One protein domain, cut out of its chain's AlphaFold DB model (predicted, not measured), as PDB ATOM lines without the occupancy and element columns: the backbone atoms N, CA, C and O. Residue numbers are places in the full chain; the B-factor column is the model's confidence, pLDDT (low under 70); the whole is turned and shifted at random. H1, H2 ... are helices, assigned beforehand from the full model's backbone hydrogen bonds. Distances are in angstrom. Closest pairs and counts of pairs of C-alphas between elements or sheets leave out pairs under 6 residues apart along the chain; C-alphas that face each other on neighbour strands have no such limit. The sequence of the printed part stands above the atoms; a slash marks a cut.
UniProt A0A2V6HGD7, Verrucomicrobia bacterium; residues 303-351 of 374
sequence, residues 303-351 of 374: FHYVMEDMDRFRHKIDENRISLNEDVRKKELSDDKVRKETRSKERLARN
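AT A GLANCE: This is residues 303 to 351 of the 374 residues of a protein of Verrucomicrobia bacterium (UniProt A0A2V6HGD7). What shape appears? The printed part makes a flat, open U: H1 runs one way, residues 320 to 325 turn, and the longer H2 runs back, with a gap between the legs that narrows away from the turn. What is it made of? The 49 printed residues hold H1, then H2, and no named strand; the class is all helix. How compact is it? It is loose, with a radius of gyration of the C-alphas of 13.3 A and spans of 40 by 22 by 6 A.

HOW THE PARTS SIT: Do H1, residues 303 to 319, and H2, residues 326 to 350, meet? They are only just apart, their closest C-alphas 8.3 A from each other. Which stretches stand free? Among them are residues 306 to 322, of which 306 to 319 belong to H1, and residues 333 to 342 of H2. Are the backbones helical throughout? In H1 and H2 every O i to N i+4 pair is within hydrogen-bond range.

IN THESE COORDINATES: Where does H1 begin? C-alpha 303 is at (200.584, 259.943, 183.505), and H1 is 24.4 A long from first to last C-alpha. Where does H2 end? C-alpha 350 is at (214.273, 263.348, 187.311), and H2 is 36.4 A long from first to last C-alpha.

THE WHOLE: How large is it? The two C-alphas farthest apart, those of Leu 324 and Asn 351, are 40.5 A apart. Is it continuous and confident? The printed part has no cut, the link H1 to H2 is short, and no printed residue is under 70 in pLDDT.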
ATOM      1  N   PHE A 303     201.789 260.445 184.165       95.44
ATOM      2  CA  PHE A 303     200.584 259.943 183.505       95.44
ATOM      3  C   PHE A 303     200.680 258.455 183.158       95.44
ATOM      4  O   PHE A 303     199.686 257.743 183.315       95.44
ATOM      5  N   HIS A 304     201.859 257.944 182.785       94.69
ATOM      6  CA  HIS A 304     202.059 256.498 182.630       94.69
ATOM      7  C   HIS A 304     201.781 255.725 183.925       94.69
ATOM      8  O   HIS A 304     201.058 254.729 183.898       94.69
ATOM      9  N   TYR A 305     202.284 256.200 185.069       94.69
ATOM     10  CA  TYR A 305     202.001 255.566 186.359       94.69
ATOM     11  C   TYR A 305     200.513 255.582 186.711       94.69
ATOM     12  O   TYR A 305     200.011 254.598 187.257       94.69
ATOM     13  N   VAL A 306     199.818 256.686 186.409       94.69
ATOM     14  CA  VAL A 306     198.371 256.812 186.632       94.69
ATOM     15  C   VAL A 306     197.608 255.805 185.777       94.69
ATOM     16  O   VAL A 306     196.753 255.107 186.313       94.69
ATOM     17  N   MET A 307     197.932 255.679 184.488       94.19
ATOM     18  CA  MET A 307     197.283 254.708 183.598       94.19
ATOM     19  C   MET A 307     197.518 253.261 184.061       94.19
ATOM     20  O   MET A 307     196.567 252.488 184.138       94.19
ATOM     21  N   GLU A 308     198.738 252.917 184.488       94.12
ATOM     22  CA  GLU A 308     199.033 251.597 185.071       94.12
ATOM     23  C   GLU A 308     198.218 251.341 186.355       94.12
ATOM     24  O   GLU A 308     197.680 250.251 186.564       94.12
ATOM     25  N   ASP A 309     198.099 252.346 187.233       93.19
ATOM     26  CA  ASP A 309     197.280 252.237 188.442       93.19
ATOM     27  C   ASP A 309     195.786 252.090 188.118       93.19
ATOM     28  O   ASP A 309     195.096 251.341 188.812       93.19
ATOM     29  N   MET A 310     195.290 252.761 187.072       91.94
ATOM     30  CA  MET A 310     193.907 252.629 186.606       91.94
ATOM     31  C   MET A 310     193.612 251.206 186.133       91.94
ATOM     32  O   MET A 310     192.624 250.621 186.574       91.94
ATOM     33  N   ASP A 311     194.472 250.628 185.294       92.19
ATOM     34  CA  ASP A 311     194.283 249.269 184.777       92.19
ATOM     35  C   ASP A 311     194.332 248.230 185.898       92.19
ATOM     36  O   ASP A 311     193.469 247.353 186.000       92.19
ATOM     37  N   ARG A 312     195.283 248.386 186.826       91.69
ATOM     38  CA  ARG A 312     195.367 247.537 188.016       91.69
ATOM     39  C   ARG A 312     194.122 247.653 188.892       91.69
ATOM     40  O   ARG A 312     193.676 246.658 189.465       91.69
ATOM     41  N   PHE A 313     193.597 248.861 189.064       90.00
ATOM     42  CA  PHE A 313     192.422 249.084 189.893       90.00
ATOM     43  C   PHE A 313     191.158 248.499 189.256       90.00
ATOM     44  O   PHE A 313     190.399 247.836 189.958       90.00
ATOM     45  N   ARG A 314     190.989 248.644 187.936       89.19
ATOM     46  CA  ARG A 314     189.905 248.001 187.173       89.19
ATOM     47  C   ARG A 314     189.932 246.487 187.322       89.19
ATOM     48  O   ARG A 314     188.942 245.916 187.756       89.19
ATOM     49  N   HIS A 315     191.093 245.860 187.123       90.25
ATOM     50  CA  HIS A 315     191.236 244.413 187.307       90.25
ATOM     51  C   HIS A 315     190.814 243.959 188.713       90.25
ATOM     52  O   HIS A 315     190.146 242.944 188.872       90.25
ATOM     53  N   LYS A 316     191.160 244.727 189.754       89.06
ATOM     54  CA  LYS A 316     190.743 244.412 191.131       89.06
ATOM     55  C   LYS A 316     189.237 244.544 191.350       89.06
ATOM     56  O   LYS A 316     188.687 243.760 192.121       89.06
ATOM     57  N   ILE A 317     188.595 245.538 190.734       88.31
ATOM     58  CA  ILE A 317     187.136 245.691 190.779       88.31
ATOM     59  C   ILE A 317     186.474 244.510 190.067       88.31
ATOM     60  O   ILE A 317     185.605 243.878 190.660       88.31
ATOM     61  N   ASP A 318     186.930 244.176 188.859       89.44
ATOM     62  CA  ASP A 318     186.369 243.095 188.041       89.44
ATOM     63  C   ASP A 318     186.490 241.730 188.729       89.44
ATOM     64  O   ASP A 318     185.552 240.933 188.733       89.44
ATOM     65  N   GLU A 319     187.636 241.458 189.359       92.00
ATOM     66  CA  GLU A 319     187.831 240.221 190.114       92.00
ATOM     67  C   GLU A 319     187.004 240.164 191.405       92.00
ATOM     68  O   GLU A 319     186.709 239.066 191.883       92.00
ATOM     69  N   ASN A 320     186.689 241.327 191.992       91.31
ATOM     70  CA  ASN A 320     185.935 241.513 193.237       91.31
ATOM     71  C   ASN A 320     186.273 240.488 194.343       91.31
ATOM     72  O   ASN A 320     185.400 239.964 195.039       91.31
ATOM     73  N   ARG A 321     187.559 240.156 194.487       92.25
ATOM     74  CA  ARG A 321     188.042 239.133 195.418       92.25
ATOM     75  C   ARG A 321     189.318 239.580 196.101       92.25
ATOM     76  O   ARG A 321     190.114 240.342 195.559       92.25
ATOM     77  N   ILE A 322     189.530 239.053 197.298       91.69
ATOM     78  CA  ILE A 322     190.756 239.247 198.061       91.69
ATOM     79  C   ILE A 322     191.231 237.894 198.578       91.69
ATOM     80  O   ILE A 322     190.437 237.103 199.087       91.69
ATOM     81  N   SER A 323     192.522 237.608 198.423       92.94
ATOM     82  CA  SER A 323     193.101 236.387 198.981       92.94
ATOM     83  C   SER A 323     193.089 236.445 200.510       92.94
ATOM     84  O   SER A 323     193.454 237.459 201.103       92.94
ATOM     85  N   LEU A 324     192.706 235.344 201.153       95.69
ATOM     86  CA  LEU A 324     192.858 235.161 202.602       95.69
ATOM     87  C   LEU A 324     194.134 234.383 202.958       95.69
ATOM     88  O   LEU A 324     194.432 234.201 204.134       95.69
ATOM     89  N   ASN A 325     194.894 233.926 201.957       97.81
ATOM     90  CA  ASN A 325     196.180 233.278 202.181       97.81
ATOM     91  C   ASN A 325     197.232 234.330 202.571       97.81
ATOM     92  O   ASN A 325     197.485 235.277 201.822       97.81
ATOM     93  N   GLU A 326     197.841 234.155 203.742       96.50
ATOM     94  CA  GLU A 326     198.790 235.112 204.314       96.50
ATOM     95  C   GLU A 326     200.015 235.344 203.419       96.50
ATOM     96  O   GLU A 326     200.403 236.495 203.210       96.50
ATOM     97  N   ASP A 327     200.595 234.287 202.849       97.50
ATOM     98  CA  ASP A 327     201.797 234.384 202.014       97.50
ATOM     99  C   ASP A 327     201.520 235.151 200.719       97.50
ATOM    100  O   ASP A 327     202.297 236.027 200.329       97.50
ATOM    101  N   VAL A 328     200.361 234.901 200.097       95.44
ATOM    102  CA  VAL A 328     199.891 235.672 198.936       95.44
ATOM    103  C   VAL A 328     199.744 237.149 199.307       95.44
ATOM    104  O   VAL A 328     200.244 238.018 198.593       95.44
ATOM    105  N   ARG A 329     199.128 237.458 200.454       94.50
ATOM    106  CA  ARG A 329     198.919 238.845 200.901       94.50
ATOM    107  C   ARG A 329     200.216 239.564 201.258       94.50
ATOM    108  O   ARG A 329     200.356 240.747 200.946       94.50
ATOM    109  N   LYS A 330     201.180 238.877 201.873       94.06
ATOM    110  CA  LYS A 330     202.519 239.425 202.137       94.06
ATOM    111  C   LYS A 330     203.245 239.763 200.842       94.06
ATOM    112  O   LYS A 330     203.809 240.851 200.749       94.06
ATOM    113  N   LYS A 331     203.180 238.873 199.845       95.94
ATOM    114  CA  LYS A 331     203.776 239.101 198.526       95.94
ATOM    115  C   LYS A 331     203.143 240.298 197.811       95.94
ATOM    116  O   LYS A 331     203.849 241.185 197.350       95.94
ATOM    117  N   GLU A 332     201.816 240.392 197.790       90.81
ATOM    118  CA  GLU A 332     201.121 241.539 197.187       90.81
ATOM    119  C   GLU A 332     201.525 242.876 197.834       90.81
ATOM    120  O   GLU A 332     201.748 243.867 197.135       90.81
ATOM    121  N   LEU A 333     201.652 242.909 199.167       92.81
ATOM    122  CA  LEU A 333     202.103 244.095 199.899       92.81
ATOM    123  C   LEU A 333     203.573 244.431 199.615       92.81
ATOM    124  O   LEU A 333     203.909 245.615 199.511       92.81
ATOM    125  N   SER A 334     204.450 243.426 199.489       95.75
ATOM    126  CA  SER A 334     205.850 243.656 199.122       95.75
ATOM    127  C   SER A 334     205.977 244.192 197.700       95.75
ATOM    128  O   SER A 334     206.704 245.162 197.496       95.75
ATOM    129  N   ASP A 335     205.224 243.639 196.750       94.25
ATOM    130  CA  ASP A 335     205.238 244.069 195.349       94.25
ATOM    131  C   ASP A 335     204.742 245.522 195.229       94.25
ATOM    132  O   ASP A 335     205.355 246.356 194.558       94.25
ATOM    133  N   ASP A 336     203.691 245.878 195.979       91.19
ATOM    134  CA  ASP A 336     203.199 247.254 196.081       91.19
ATOM    135  C   ASP A 336     204.221 248.226 196.671       91.19
ATOM    136  O   ASP A 336     204.335 249.369 196.211       91.19
ATOM    137  N   LYS A 337     204.942 247.793 197.707       93.75
ATOM    138  CA  LYS A 337     205.983 248.595 198.348       93.75
ATOM    139  C   LYS A 337     207.142 248.839 197.385       93.75
ATOM    140  O   LYS A 337     207.497 249.998 197.180       93.75
ATOM    141  N   VAL A 338     207.662 247.784 196.754       96.38
ATOM    142  CA  VAL A 338     208.746 247.872 195.762       96.38
ATOM    143  C   VAL A 338     208.356 248.833 194.645       96.38
ATOM    144  O   VAL A 338     209.104 249.755 194.341       96.38
ATOM    145  N   ARG A 339     207.143 248.708 194.100       94.19
ATOM    146  CA  ARG A 339     206.645 249.600 193.048       94.19
ATOM    147  C   ARG A 339     206.616 251.071 193.471       94.19
ATOM    148  O   ARG A 339     207.078 251.937 192.729       94.19
ATOM    149  N   LYS A 340     206.091 251.374 194.666       93.00
ATOM    150  CA  LYS A 340     206.062 252.748 195.204       93.00
ATOM    151  C   LYS A 340     207.467 253.309 195.415       93.00
ATOM    152  O   LYS A 340     207.707 254.474 195.101       93.00
ATOM    153  N   GLU A 341     208.385 252.495 195.929       94.56
ATOM    154  CA  GLU A 341     209.779 252.884 196.154       94.56
ATOM    155  C   GLU A 341     210.523 253.131 194.838       94.56
ATOM    156  O   GLU A 341     211.211 254.146 194.726       94.56
ATOM    157  N   THR A 342     210.342 252.274 193.829       95.25
ATOM    158  CA  THR A 342     210.909 252.459 192.484       95.25
ATOM    159  C   THR A 342     210.449 253.779 191.874       95.25
ATOM    160  O   THR A 342     211.284 254.610 191.526       95.25
ATOM    161  N   ARG A 343     209.137 254.048 191.862       94.25
ATOM    162  CA  ARG A 343     208.596 255.315 191.337       94.25
ATOM    163  C   ARG A 343     209.087 256.538 192.120       94.25
ATOM    164  O   ARG A 343     209.319 257.594 191.541       94.25
ATOM    165  N   SER A 344     209.260 256.420 193.438       92.69
ATOM    166  CA  SER A 344     209.834 257.493 194.264       92.69
ATOM    167  C   SER A 344     211.287 257.796 193.878       92.69
ATOM    168  O   SER A 344     211.647 258.957 193.686       92.69
ATOM    169  N   LYS A 345     212.111 256.756 193.681       93.62
ATOM    170  CA  LYS A 345     213.497 256.899 193.204       93.62
ATOM    171  C   LYS A 345     213.553 257.527 191.812       93.62
ATOM    172  O   LYS A 345     214.364 258.419 191.590       93.62
ATOM    173  N   GLU A 346     212.671 257.115 190.904       93.25
ATOM    174  CA  GLU A 346     212.569 257.684 189.554       93.25
ATOM    175  C   GLU A 346     212.194 259.173 189.587       93.25
ATOM    176  O   GLU A 346     212.806 259.971 188.882       93.25
ATOM    177  N   ARG A 347     211.253 259.586 190.450       91.31
ATOM    178  CA  ARG A 347     210.906 261.007 190.647       91.31
ATOM    179  C   ARG A 347     212.088 261.831 191.141       91.31
ATOM    180  O   ARG A 347     212.356 262.891 190.582       91.31
ATOM    181  N   LEU A 348     212.804 261.329 192.149       89.19
ATOM    182  CA  LEU A 348     213.996 261.990 192.686       89.19
ATOM    183  C   LEU A 348     215.094 262.117 191.621       89.19
ATOM    184  O   LEU A 348     215.717 263.169 191.510       89.19
ATOM    185  N   ALA A 349     215.291 261.082 190.800       91.81
ATOM    186  CA  ALA A 349     216.284 261.090 189.729       91.81
ATOM    187  C   ALA A 349     215.965 262.096 188.610       91.81
ATOM    188  O   ALA A 349     216.885 262.642 188.005       91.81
ATOM    189  N   ARG A 350     214.680 262.371 188.338       88.69
ATOM    190  CA  ARG A 350     214.273 263.348 187.311       88.69
ATOM    191  C   ARG A 350     214.540 264.803 187.703       88.69
ATOM    192  O   ARG A 350     214.605 265.630 186.802       88.69
ATOM    193  N   ASN A 351     214.677 265.105 189.000       81.56
ATOM    194  CA  ASN A 351     215.020 266.428 189.541       81.56
ATOM    195  C   ASN A 351     214.315 267.604 188.822       81.56
ATOM    196  O   ASN A 351     214.955 268.554 188.373       81.56
TER     197      ASN A 351